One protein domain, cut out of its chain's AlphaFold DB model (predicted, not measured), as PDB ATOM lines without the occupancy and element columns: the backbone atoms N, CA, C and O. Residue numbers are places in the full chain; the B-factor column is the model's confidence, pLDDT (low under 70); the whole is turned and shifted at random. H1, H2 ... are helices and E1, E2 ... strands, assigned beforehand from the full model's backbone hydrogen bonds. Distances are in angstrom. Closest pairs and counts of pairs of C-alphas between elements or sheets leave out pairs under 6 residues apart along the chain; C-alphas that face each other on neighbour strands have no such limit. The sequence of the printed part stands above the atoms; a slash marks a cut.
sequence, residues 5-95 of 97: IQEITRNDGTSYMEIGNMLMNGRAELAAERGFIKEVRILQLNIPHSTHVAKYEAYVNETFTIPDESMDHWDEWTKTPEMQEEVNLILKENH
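What this domain is: This is residues 5 to 95 of the 97 residues of an uncharacterized protein of Lactiplantibacillus xiangfangensis (UniProt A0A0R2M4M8). A small, strongly twisted sheet of three strands has one helix, H1, covering one face, while a hairpin of two helices, H2 and H3, sits by its E2 edge. A long loop, residues 64 to 80, swings out from the end of H2 and folds back to H3. The printed part has 91 residues, with three named helices and three named strands in the order E1 E2 H1 E3 H2 H3; the sheet runs E2 E1 E3, antiparallel, and the class is mixed, helices and strands. The whole is compact, with a radius of gyration of the C-alphas of 12.8 A and spans of 35 by 27 by 24 A.

How they stand to each other: Start at inner strand E1, residues 5 to 9. On one side look for edge strand E2, residues 15 to 20, antiparallel at 146 degrees, with N 18 and O 6 2.8 A apart, within hydrogen-bond range; E1 and E2 form a hairpin. On the other side is edge strand E3, residues 39 to 45, antiparallel at 167 degrees, with N 7 and O 41 at 2.8 A. H1, residues 22 to 33, is on the sheet at a height of 9.0 A, over E1 and E3, and makes two layers with it, a helix on one face of a sheet. It runs along the strands, at 14 degrees to E1 on the local plane; its closest C-alphas to E3 are those of Ala 32 and Glu 39, 5.1 A apart. E2, H1 and E3 form a split strand-helix-strand unit, two strands running the same way with E1 between them, and its crossover is right-handed. H2, residues 51 to 63, and H3, residues 81 to 93, touch as a helical hairpin, opposite ways at a steep tilt of 41 degrees; their closest C-alphas, of His 52 and Glu 86, are 5.4 A apart. H3 only grazes the sheet, with residues 87 to 91, and H2 with residues 53 to 60. H1 is apart from H2 and H3. In H1, H2 and H3 every O i to N i+4 pair is within hydrogen-bond range.

Where its parts are: Find C-alpha 5 at (-74.711, 21.495, 16.391), where E1 begins. E3 spans 17.4 A and H1 16.4 A; H2 and H3 span 18.5 A each. H3 ends at C-alpha 93, at (-79.313, 29.296, 9.333).

The domain as a whole: The C-alphas of Ser 70 and Glu 93, the two farthest apart, are 34.9 A apart. The link from H2 to H3 is long, 17 residues; the other links are tight. The printed part has no cut, its mean pLDDT is 96.9, and no printed residue is under 70.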
ATOM      1  N   ILE A   5     -75.953  20.721  16.494       98.25
ATOM      2  CA  ILE A   5     -74.711  21.495  16.391       98.25
ATOM      3  C   ILE A   5     -74.001  21.414  17.735       98.25
ATOM      4  O   ILE A   5     -74.609  21.664  18.780       98.25
ATOM      5  N   GLN A   6     -72.712  21.105  17.708       98.25
ATOM      6  CA  GLN A   6     -71.859  21.055  18.889       98.25
ATOM      7  C   GLN A   6     -70.552  21.807  18.653       98.25
ATOM      8  O   GLN A   6     -70.047  21.866  17.535       98.25
ATOM      9  N   GLU A   7     -70.003  22.359  19.723       98.25
ATOM     10  CA  GLU A   7     -68.645  22.875  19.760       98.25
ATOM     11  C   GLU A   7     -67.741  21.845  20.426       98.25
ATOM     12  O   GLU A   7     -68.084  21.294  21.474       98.25
ATOM     13  N   ILE A   8     -66.590  21.591  19.814       98.50
ATOM     14  CA  ILE A   8     -65.566  20.694  20.337       98.50
ATOM     15  C   ILE A   8     -64.313  21.517  20.602       98.50
ATOM     16  O   ILE A   8     -63.801  22.186  19.701       98.50
ATOM     17  N   THR A   9     -63.807  21.445  21.829       98.56
ATOM     18  CA  THR A   9     -62.566  22.105  22.236       98.56
ATOM     19  C   THR A   9     -61.437  21.085  22.268       98.56
ATOM     20  O   THR A   9     -61.513  20.060  22.946       98.56
ATOM     21  N   ARG A  10     -60.358  21.369  21.544       98.38
ATOM     22  CA  ARG A  10     -59.134  20.567  21.518       98.38
ATOM     23  C   ARG A  10     -58.335  20.754  22.802       98.38
ATOM     24  O   ARG A  10     -58.473  21.745  23.519       98.38
ATOM     25  N   ASN A  11     -57.415  19.831  23.060       98.12
ATOM     26  CA  ASN A  11     -56.504  19.923  24.205       98.12
ATOM     27  C   ASN A  11     -55.561  21.139  24.157       98.12
ATOM     28  O   ASN A  11     -55.070  21.562  25.202       98.12
ATOM     29  N   ASP A  12     -55.330  21.720  22.976       97.50
ATOM     30  CA  ASP A  12     -54.571  22.967  22.813       97.50
ATOM     31  C   ASP A  12     -55.399  24.239  23.101       97.50
ATOM     32  O   ASP A  12     -54.861  25.345  23.072       97.50
ATOM     33  N   GLY A  13     -56.691  24.090  23.415       97.12
ATOM     34  CA  GLY A  13     -57.620  25.176  23.726       97.12
ATOM     35  C   GLY A  13     -58.323  25.792  22.514       97.12
ATOM     36  O   GLY A  13     -59.213  26.622  22.695       97.12
ATOM     37  N   THR A  14     -57.973  25.403  21.286       98.06
ATOM     38  CA  THR A  14     -58.732  25.812  20.097       98.06
ATOM     39  C   THR A  14     -60.063  25.066  20.031       98.06
ATOM     40  O   THR A  14     -60.169  23.937  20.501       98.06
ATOM     41  N   SER A  15     -61.087  25.681  19.439       97.75
ATOM     42  CA  SER A  15     -62.405  25.053  19.281       97.75
ATOM     43  C   SER A  15     -62.859  25.062  17.828       97.75
ATOM     44  O   SER A  15     -62.371  25.856  17.020       97.75
ATOM     45  N   TYR A  16     -63.771  24.158  17.489       97.06
ATOM     46  CA  TYR A  16     -64.429  24.115  16.189       97.06
ATOM     47  C   TYR A  16     -65.889  23.681  16.330       97.06
ATOM     48  O   TYR A  16     -66.251  22.967  17.264       97.06
ATOM     49  N   MET A  17     -66.717  24.122  15.385       97.00
ATOM     50  CA  MET A  17     -68.120  23.724  15.297       97.00
ATOM     51  C   MET A  17     -68.259  22.469  14.444       97.00
ATOM     52  O   MET A  17     -67.613  22.350  13.399       97.00
ATOM     53  N   GLU A  18     -69.133  21.563  14.864       97.06
ATOM     54  CA  GLU A  18     -69.457  20.349  14.129       97.06
ATOM     55  C   GLU A  18     -70.966  20.110  14.071       97.06
ATOM     56  O   GLU A  18     -71.686  20.346  15.047       97.06
ATOM     57  N   ILE A  19     -71.432  19.606  12.927       97.81
ATOM     58  CA  ILE A  19     -72.810  19.144  12.757       97.81
ATOM     59  C   ILE A  19     -72.822  17.641  13.023       97.81
ATOM     60  O   ILE A  19     -72.179  16.870  12.316       97.81
ATOM     61  N   GLY A  20     -73.523  17.225  14.069       96.69
ATOM     62  CA  GLY A  20     -73.479  15.860  14.576       96.69
ATOM     63  C   GLY A  20     -74.860  15.252  14.757       96.69
ATOM     64  O   GLY A  20     -75.879  15.777  14.310       96.69
ATOM     65  N   ASN A  21     -74.874  14.136  15.471       96.69
ATOM     66  CA  ASN A  21     -76.069  13.571  16.074       96.69
ATOM     67  C   ASN A  21     -75.765  13.081  17.484       96.69
ATOM     68  O   ASN A  21     -74.609  13.098  17.914       96.69
ATOM     69  N   MET A  22     -76.787  12.613  18.198       96.56
ATOM     70  CA  MET A  22     -76.625  12.136  19.576       96.56
ATOM     71  C   MET A  22     -75.581  11.021  19.723       96.56
ATOM     72  O   MET A  22     -74.886  10.971  20.734       96.56
ATOM     73  N   LEU A  23     -75.428  10.146  18.721       96.12
ATOM     74  CA  LEU A  23     -74.408   9.096  18.765       96.12
ATOM     75  C   LEU A  23     -72.996   9.693  18.674       96.12
ATOM     76  O   LEU A  23     -72.142   9.366  19.492       96.12
ATOM     77  N   MET A  24     -72.761  10.581  17.705       96.56
ATOM     78  CA  MET A  24     -71.476  11.266  17.538       96.56
ATOM     79  C   MET A  24     -71.145  12.146  18.748       96.56
ATOM     80  O   MET A  24     -70.003  12.174  19.196       96.56
ATOM     81  N   ASN A  25     -72.140  12.829  19.314       97.81
ATOM     82  CA  ASN A  25     -71.962  13.607  20.534       97.81
ATOM     83  C   ASN A  25     -71.564  12.716  21.721       97.81
ATOM     84  O   ASN A  25     -70.571  13.015  22.371       97.81
ATOM     85  N   GLY A  26     -72.223  11.572  21.931       97.50
ATOM     86  CA  GLY A  26     -71.820  10.624  22.976       97.50
ATOM     87  C   GLY A  26     -70.398  10.074  22.786       97.50
ATOM     88  O   GLY A  26     -69.702   9.782  23.758       97.50
ATOM     89  N   ARG A  27     -69.913   9.964  21.539       97.56
ATOM     90  CA  ARG A  27     -68.501   9.641  21.264       97.56
ATOM     91  C   ARG A  27     -67.562  10.797  21.579       97.56
ATOM     92  O   ARG A  27     -66.494  10.545  22.124       97.56
ATOM     93  N   ALA A  28     -67.958  12.035  21.302       97.94
ATOM     94  CA  ALA A  28     -67.200  13.211  21.713       97.94
ATOM     95  C   ALA A  28     -67.141  13.342  23.248       97.94
ATOM     96  O   ALA A  28     -66.083  13.624  23.798       97.94
ATOM     97  N   GLU A  29     -68.234  13.062  23.964       98.25
ATOM     98  CA  GLU A  29     -68.238  13.045  25.434       98.25
ATOM     99  C   GLU A  29     -67.256  12.000  25.972       98.25
ATOM    100  O   GLU A  29     -66.388  12.321  26.783       98.25
ATOM    101  N   LEU A  30     -67.299  10.775  25.434       98.31
ATOM    102  CA  LEU A  30     -66.333   9.729  25.771       98.31
ATOM    103  C   LEU A  30     -64.888  10.138  25.433       98.31
ATOM    104  O   LEU A  30     -63.961   9.831  26.183       98.31
ATOM    105  N   ALA A  31     -64.678  10.838  24.315       98.25
ATOM    106  CA  ALA A  31     -63.377  11.372  23.923       98.25
ATOM    107  C   ALA A  31     -62.845  12.390  24.940       98.25
ATOM    108  O   ALA A  31     -61.654  12.373  25.254       98.25
ATOM    109  N   ALA A  32     -63.718  13.249  25.471       98.31
ATOM    110  CA  ALA A  32     -63.375  14.205  26.517       98.31
ATOM    111  C   ALA A  32     -63.044  13.495  27.839       98.31
ATOM    112  O   ALA A  32     -62.022  13.791  28.455       98.31
ATOM    113  N   GLU A  33     -63.836  12.493  28.240       98.06
ATOM    114  CA  GLU A  33     -63.562  11.674  29.433       98.06
ATOM    115  C   GLU A  33     -62.217  10.939  29.348       98.06
ATOM    116  O   GLU A  33     -61.503  10.815  30.345       98.06
ATOM    117  N   ARG A  34     -61.845  10.473  28.149       97.94
ATOM    118  CA  ARG A  34     -60.557   9.814  27.874       97.94
ATOM    119  C   ARG A  34     -59.399  10.789  27.654       97.94
ATOM    120  O   ARG A  34     -58.255  10.351  27.546       97.94
ATOM    121  N   GLY A  35     -59.668  12.093  27.604       98.12
ATOM    122  CA  GLY A  35     -58.663  13.138  27.417       98.12
ATOM    123  C   GLY A  35     -58.137  13.279  25.985       98.12
ATOM    124  O   GLY A  35     -57.069  13.857  25.793       98.12
ATOM    125  N   PHE A  36     -58.847  12.771  24.974       98.38
ATOM    126  CA  PHE A  36     -58.489  12.964  23.559       98.38
ATOM    127  C   PHE A  36     -58.847  14.368  23.062       98.38
ATOM    128  O   PHE A  36     -58.123  14.950  22.256       98.38
ATOM    129  N   ILE A  37     -59.927  14.927  23.601       98.50
ATOM    130  CA  ILE A  37     -60.315  16.332  23.464       98.50
ATOM    131  C   ILE A  37     -60.530  16.930  24.854       98.50
ATOM    132  O   ILE A  37     -60.570  16.210  25.851       98.50
ATOM    133  N   LYS A  38     -60.672  18.254  24.922       98.44
ATOM    134  CA  LYS A  38     -60.852  18.959  26.188       98.44
ATOM    135  C   LYS A  38     -62.287  18.870  26.691       98.44
ATOM    136  O   LYS A  38     -62.497  18.541  27.854       98.44
ATOM    137  N   GLU A  39     -63.241  19.208  25.831       98.31
ATOM    138  CA  GLU A  39     -64.675  19.154  26.114       98.31
ATOM    139  C   GLU A  39     -65.486  19.179  24.815       98.31
ATOM    140  O   GLU A  39     -64.985  19.555  23.751       98.31
ATOM    141  N   VAL A  40     -66.755  18.795  24.928       98.38
ATOM    142  CA  VAL A  40     -67.771  18.968  23.894       98.38
ATOM    143  C   VAL A  40     -68.999  19.627  24.510       98.38
ATOM    144  O   VAL A  40     -69.388  19.313  25.636       98.38
ATOM    145  N   ARG A  41     -69.623  20.547  23.775       98.25
ATOM    146  CA  ARG A  41     -70.838  21.247  24.195       98.25
ATOM    147  C   ARG A  41     -71.848  21.277  23.062       98.25
ATOM    148  O   ARG A  41     -71.583  21.855  22.013       98.25
ATOM    149  N   ILE A  42     -73.039  20.728  23.292       98.25
ATOM    150  CA  ILE A  42     -74.162  20.912  22.366       98.25
ATOM    151  C   ILE A  42     -74.608  22.376  22.419       98.25
ATOM    152  O   ILE A  42     -74.902  22.904  23.491       98.25
ATOM    153  N   LEU A  43     -74.666  23.022  21.257       97.88
ATOM    154  CA  LEU A  43     -75.139  24.397  21.105       97.88
ATOM    155  C   LEU A  43     -76.611  24.451  20.704       97.88
ATOM    156  O   LEU A  43     -77.345  25.308  21.182       97.88
ATOM    157  N   GLN A  44     -77.035  23.531  19.838       97.81
ATOM    158  CA  GLN A  44     -78.398  23.476  19.322       97.81
ATOM    159  C   GLN A  44     -78.790  22.024  19.049       97.81
ATOM    160  O   GLN A  44     -78.040  21.283  18.418       97.81
ATOM    161  N   LEU A  45     -79.985  21.635  19.494       96.88
ATOM    162  CA  LEU A  45     -80.612  20.344  19.200       96.88
ATOM    163  C   LEU A  45     -81.742  20.516  18.186       96.88
ATOM    164  O   LEU A  45     -82.352  21.585  18.112       96.88
ATOM    165  N   ASN A  46     -82.084  19.429  17.493       94.94
ATOM    166  CA  ASN A  46     -83.197  19.355  16.546       94.94
ATOM    167  C   ASN A  46     -83.115  20.438  15.459       94.94
ATOM    168  O   ASN A  46     -84.099  21.137  15.196       94.94
ATOM    169  N   ILE A  47     -81.936  20.607  14.849       96.19
ATOM    170  CA  ILE A  47     -81.777  21.574  13.758       96.19
ATOM    171  C   ILE A  47     -82.676  21.201  12.568       96.19
ATOM    172  O   ILE A  47     -82.895  20.013  12.309       96.19
ATOM    173  N   PRO A  48     -83.205  22.185  11.818       94.56
ATOM    174  CA  PRO A  48     -83.973  21.901  10.615       94.56
ATOM    175  C   PRO A  48     -83.143  21.095   9.615       94.56
ATOM    176  O   PRO A  48     -81.999  21.441   9.327       94.56
ATOM    177  N   HIS A  49     -83.736  20.053   9.037       92.38
ATOM    178  CA  HIS A  49     -83.080  19.246   8.011       92.38
ATOM    179  C   HIS A  49     -83.131  19.964   6.650       92.38
ATOM    180  O   HIS A  49     -83.931  19.626   5.774       92.38
ATOM    181  N   SER A  50     -82.335  21.028   6.512       95.12
ATOM    182  CA  SER A  50     -82.230  21.817   5.284       95.12
ATOM    183  C   SER A  50     -81.466  21.059   4.191       95.12
ATOM    184  O   SER A  50     -80.814  20.043   4.440       95.12
ATOM    185  N   THR A  51     -81.511  21.565   2.955       96.94
ATOM    186  CA  THR A  51     -80.720  21.012   1.842       96.94
ATOM    187  C   THR A  51     -79.221  21.000   2.161       96.94
ATOM    188  O   THR A  51     -78.514  20.095   1.724       96.94
ATOM    189  N   HIS A  52     -78.743  21.973   2.943       97.81
ATOM    190  CA  HIS A  52     -77.351  22.055   3.381       97.81
ATOM    191  C   HIS A  52     -77.004  20.915   4.348       97.81
ATOM    192  O   HIS A  52     -76.008  20.218   4.146       97.81
ATOM    193  N   VAL A  53     -77.878  20.636   5.329       97.44
ATOM    194  CA  VAL A  53     -77.727  19.483   6.237       97.44
ATOM    195  C   VAL A  53     -77.719  18.172   5.456       97.44
ATOM    196  O   VAL A  53     -76.844  17.341   5.682       97.44
ATOM    197  N   ALA A  54     -78.634  17.997   4.499       97.62
ATOM    198  CA  ALA A  54     -78.712  16.778   3.694       97.62
ATOM    199  C   ALA A  54     -77.437  16.523   2.868       97.62
ATOM    200  O   ALA A  54     -76.965  15.388   2.792       97.62
ATOM    201  N   LYS A  55     -76.850  17.572   2.272       97.81
ATOM    202  CA  LYS A  55     -75.577  17.470   1.540       97.81
ATOM    203  C   LYS A  55     -74.417  17.100   2.458       97.81
ATOM    204  O   LYS A  55     -73.656  16.190   2.134       97.81
ATOM    205  N   TYR A  56     -74.291  17.791   3.591       98.06
ATOM    206  CA  TYR A  56     -73.211  17.521   4.534       98.06
ATOM    207  C   TYR A  56     -73.333  16.118   5.141       98.06
ATOM    208  O   TYR A  56     -72.346  15.394   5.240       98.06
ATOM    209  N   GLU A  57     -74.554  15.687   5.461       97.44
ATOM    210  CA  GLU A  57     -74.825  14.331   5.930       97.44
ATOM    211  C   GLU A  57     -74.431  13.267   4.899       97.44
ATOM    212  O   GLU A  57     -73.809  12.272   5.270       97.44
ATOM    213  N   ALA A  58     -74.765  13.459   3.619       97.69
ATOM    214  CA  ALA A  58     -74.370  12.524   2.567       97.69
ATOM    215  C   ALA A  58     -72.843  12.370   2.510       97.69
ATOM    216  O   ALA A  58     -72.335  11.251   2.552       97.69
ATOM    217  N   TYR A  59     -72.116  13.490   2.530       97.75
ATOM    218  CA  TYR A  59     -70.655  13.489   2.572       97.75
ATOM    219  C   TYR A  59     -70.098  12.750   3.793       97.75
ATOM    220  O   TYR A  59     -69.196  11.920   3.656       97.75
ATOM    221  N   VAL A  60     -70.635  13.031   4.984       96.94
ATOM    222  CA  VAL A  60     -70.185  12.391   6.223       96.94
ATOM    223  C   VAL A  60     -70.416  10.886   6.174       96.94
ATOM    224  O   VAL A  60     -69.498  10.130   6.477       96.94
ATOM    225  N   ASN A  61     -71.601  10.448   5.747       96.12
ATOM    226  CA  ASN A  61     -71.947   9.029   5.659       96.12
ATOM    227  C   ASN A  61     -71.084   8.269   4.637       96.12
ATOM    228  O   ASN A  61     -70.845   7.077   4.809       96.12
ATOM    229  N   GLU A  62     -70.634   8.935   3.571       97.12
ATOM    230  CA  GLU A  62     -69.756   8.343   2.554       97.12
ATOM    231  C   GLU A  62     -68.277   8.327   2.970       97.12
ATOM    232  O   GLU A  62     -67.521   7.467   2.516       97.12
ATOM    233  N   THR A  63     -67.853   9.268   3.821       96.56
ATOM    234  CA  THR A  63     -66.427   9.515   4.106       96.56
ATOM    235  C   THR A  63     -65.985   8.994   5.469       96.56
ATOM    236  O   THR A  63     -64.836   8.582   5.627       96.56
ATOM    237  N   PHE A  64     -66.873   9.013   6.463       95.50
ATOM    238  CA  PHE A  64     -66.528   8.749   7.855       95.50
ATOM    239  C   PHE A  64     -67.369   7.630   8.450       95.50
ATOM    240  O   PHE A  64     -68.505   7.368   8.065       95.50
ATOM    241  N   THR A  65     -66.798   6.978   9.455       93.19
ATOM    242  CA  THR A  65     -67.519   6.065  10.337       93.19
ATOM    243  C   THR A  65     -67.442   6.638  11.740       93.19
ATOM    244  O   THR A  65     -66.365   7.025  12.190       93.19
ATOM    245  N   ILE A  66     -68.580   6.718  12.429       92.44
ATOM    246  CA  ILE A  66     -68.585   7.109  13.839       92.44
ATOM    247  C   ILE A  66     -67.861   6.002  14.616       92.44
ATOM    248  O   ILE A  66     -68.280   4.843  14.510       92.44
ATOM    249  N   PRO A  67     -66.796   6.318  15.372       90.50
ATOM    250  CA  PRO A  67     -66.043   5.303  16.091       90.50
ATOM    251  C   PRO A  67     -66.921   4.614  17.141       90.50
ATOM    252  O   PRO A  67     -67.896   5.180  17.649       90.50
ATOM    253  N   ASP A  68     -66.591   3.373  17.480       94.19
ATOM    254  CA  ASP A  68     -67.243   2.678  18.586       94.19
ATOM    255  C   ASP A  68     -66.620   3.068  19.942       94.19
ATOM    256  O   ASP A  68     -65.743   3.923  20.046       94.19
ATOM    257  N   GLU A  69     -67.110   2.463  21.023       93.69
ATOM    258  CA  GLU A  69     -66.625   2.739  22.378       93.69
ATOM    259  C   GLU A  69     -65.184   2.274  22.636       93.69
ATOM    260  O   GLU A  69     -64.601   2.639  23.656       93.69
ATOM    261  N   SER A  70     -64.581   1.485  21.745       95.81
ATOM    262  CA  SER A  70     -63.194   1.030  21.864       95.81
ATOM    263  C   SER A  70     -62.169   2.052  21.356       95.81
ATOM    264  O   SER A  70     -60.975   1.824  21.516       95.81
ATOM    265  N   MET A  71     -62.624   3.201  20.832       95.56
ATOM    266  CA  MET A  71     -61.785   4.301  20.338       95.56
ATOM    267  C   MET A  71     -60.593   4.655  21.243       95.56
ATOM    268  O   MET A  71     -60.748   4.910  22.440       95.56
ATOM    269  N   ASP A  72     -59.403   4.732  20.658       96.56
ATOM    270  CA  ASP A  72     -58.144   5.085  21.329       96.56
ATOM    271  C   ASP A  72     -57.591   6.459  20.907       96.56
ATOM    272  O   ASP A  72     -56.566   6.905  21.425       96.56
ATOM    273  N   HIS A  73     -58.294   7.150  20.010       95.94
ATOM    274  CA  HIS A  73     -58.040   8.527  19.599       95.94
ATOM    275  C   HIS A  73     -59.348   9.223  19.196       95.94
ATOM    276  O   HIS A  73     -60.407   8.596  19.101       95.94
ATOM    277  N   TRP A  74     -59.276  10.541  18.991       96.19
ATOM    278  CA  TRP A  74     -60.358  11.339  18.422       96.19
ATOM    279  C   TRP A  74     -59.988  11.778  17.007       96.19
ATOM    280  O   TRP A  74     -59.006  12.500  16.831       96.19
ATOM    281  N   ASP A  75     -60.790  11.366  16.028       93.69
ATOM    282  CA  ASP A  75     -60.656  11.806  14.643       93.69
ATOM    283  C   ASP A  75     -61.624  12.947  14.342       93.69
ATOM    284  O   ASP A  75     -62.847  12.800  14.412       93.69
ATOM    285  N   GLU A  76     -61.071  14.088  13.947       94.56
ATOM    286  CA  GLU A  76     -61.871  15.202  13.457       94.56
ATOM    287  C   GLU A  76     -62.283  14.966  12.003       94.56
ATOM    288  O   GLU A  76     -61.460  14.639  11.141       94.56
ATOM    289  N   TRP A  77     -63.562  15.193  11.698       95.19
ATOM    290  CA  TRP A  77     -64.051  15.095  10.329       95.19
ATOM    291  C   TRP A  77     -63.465  16.214   9.477       95.19
ATOM    292  O   TRP A  77     -63.878  17.378   9.542       95.19
ATOM    293  N   THR A  78     -62.496  15.834   8.649       95.62
ATOM    294  CA  THR A  78     -61.868  16.725   7.676       95.62
ATOM    295  C   THR A  78     -62.891  17.104   6.614       95.62
ATOM    296  O   THR A  78     -63.483  16.235   5.991       95.62
ATOM    297  N   LYS A  79     -63.103  18.398   6.385       95.56
ATOM    298  CA  LYS A  79     -64.084  18.893   5.411       95.56
ATOM    299  C   LYS A  79     -63.370  19.349   4.143       95.56
ATOM    300  O   LYS A  79     -62.315  19.980   4.210       95.56
ATOM    301  N   THR A  80     -63.951  19.071   2.978       97.44
ATOM    302  CA  THR A  80     -63.554  19.768   1.746       97.44
ATOM    303  C   THR A  80     -63.964  21.247   1.837       97.44
ATOM    304  O   THR A  80     -64.854  21.576   2.623       97.44
ATOM    305  N   PRO A  81     -63.384  22.158   1.031       97.88
ATOM    306  CA  PRO A  81     -63.810  23.560   1.023       97.88
ATOM    307  C   PRO A  81     -65.309  23.738   0.742       97.88
ATOM    308  O   PRO A  81     -65.948  24.599   1.334       97.88
ATOM    309  N   GLU A  82     -65.876  22.892  -0.120       97.56
ATOM    310  CA  GLU A  82     -67.310  22.884  -0.417       97.56
ATOM    311  C   GLU A  82     -68.134  22.472   0.809       97.56
ATOM    312  O   GLU A  82     -69.076  23.163   1.179       97.56
ATOM    313  N   MET A  83     -67.745  21.393   1.493       97.94
ATOM    314  CA  MET A  83     -68.458  20.930   2.687       97.94
ATOM    315  C   MET A  83     -68.292  21.878   3.872       97.94
ATOM    316  O   MET A  83     -69.205  22.013   4.680       97.94
ATOM    317  N   GLN A  84     -67.162  22.578   3.961       97.75
ATOM    318  CA  GLN A  84     -66.992  23.645   4.939       97.75
ATOM    319  C   GLN A  84     -67.976  24.794   4.689       97.75
ATOM    320  O   GLN A  84     -68.526  25.330   5.648       97.75
ATOM    321  N   GLU A  85     -68.232  25.154   3.429       97.88
ATOM    322  CA  GLU A  85     -69.230  26.172   3.100       97.88
ATOM    323  C   GLU A  85     -70.651  25.712   3.446       97.88
ATOM    324  O   GLU A  85     -71.413  26.476   4.036       97.88
ATOM    325  N   GLU A  86     -70.992  24.449   3.176       98.06
ATOM    326  CA  GLU A  86     -72.279  23.876   3.594       98.06
ATOM    327  C   GLU A  86     -72.444  23.937   5.126       98.06
ATOM    328  O   GLU A  86     -73.483  24.381   5.613       98.06
ATOM    329  N   VAL A  87     -71.402  23.604   5.902       97.44
ATOM    330  CA  VAL A  87     -71.411  23.763   7.370       97.44
ATOM    331  C   VAL A  87     -71.599  25.225   7.779       97.44
ATOM    332  O   VAL A  87     -72.430  25.510   8.638       97.44
ATOM    333  N   ASN A  88     -70.892  26.169   7.153       97.62
ATOM    334  CA  ASN A  88     -71.037  27.597   7.458       97.62
ATOM    335  C   ASN A  88     -72.472  28.096   7.214       97.62
ATOM    336  O   ASN A  88     -72.998  28.888   8.000       97.62
ATOM    337  N   LEU A  89     -73.118  27.625   6.143       97.81
ATOM    338  CA  LEU A  89     -74.511  27.944   5.842       97.81
ATOM    339  C   LEU A  89     -75.455  27.367   6.902       97.81
ATOM    340  O   LEU A  89     -76.306  28.105   7.394       97.81
ATOM    341  N   ILE A  90     -75.257  26.115   7.332       97.62
ATOM    342  CA  ILE A  90     -76.044  25.501   8.419       97.62
ATOM    343  C   ILE A  90     -75.909  26.315   9.712       97.62
ATOM    344  O   ILE A  90     -76.910  26.611  10.368       97.62
ATOM    345  N   LEU A  91     -74.689  26.711  10.081       97.62
ATOM    346  CA  LEU A  91     -74.441  27.525  11.274       97.62
ATOM    347  C   LEU A  91     -75.172  28.873  11.187       97.62
ATOM    348  O   LEU A  91     -75.885  29.257  12.116       97.62
ATOM    349  N   LYS A  92     -75.087  29.542  10.032       96.81
ATOM    350  CA  LYS A  92     -75.783  30.808   9.767       96.81
ATOM    351  C   LYS A  92     -77.307  30.672   9.836       96.81
ATOM    352  O   LYS A  92     -77.958  31.542  10.410       96.81
ATOM    353  N   GLU A  93     -77.873  29.602   9.274       95.81
ATOM    354  CA  GLU A  93     -79.313  29.296   9.333       95.81
ATOM    355  C   GLU A  93     -79.806  29.082  10.769       95.81
ATOM    356  O   GLU A  93     -80.945  29.420  11.084       95.81
ATOM    357  N   ASN A  94     -78.944  28.560  11.645       95.88
ATOM    358  CA  ASN A  94     -79.254  28.287  13.048       95.88
ATOM    359  C   ASN A  94     -78.794  29.402  14.005       95.88
ATOM    360  O   ASN A  94     -78.871  29.227  15.219       95.88
ATOM    361  N   HIS A  95     -78.339  30.548  13.482       95.50
ATOM    362  CA  HIS A  95     -77.840  31.682  14.269       95.50
ATOM    363  C   HIS A  95     -76.677  31.330  15.215       95.50
ATOM    364  O   HIS A  95     -76.553  31.908  16.295       95.50
TER     365      HIS A  95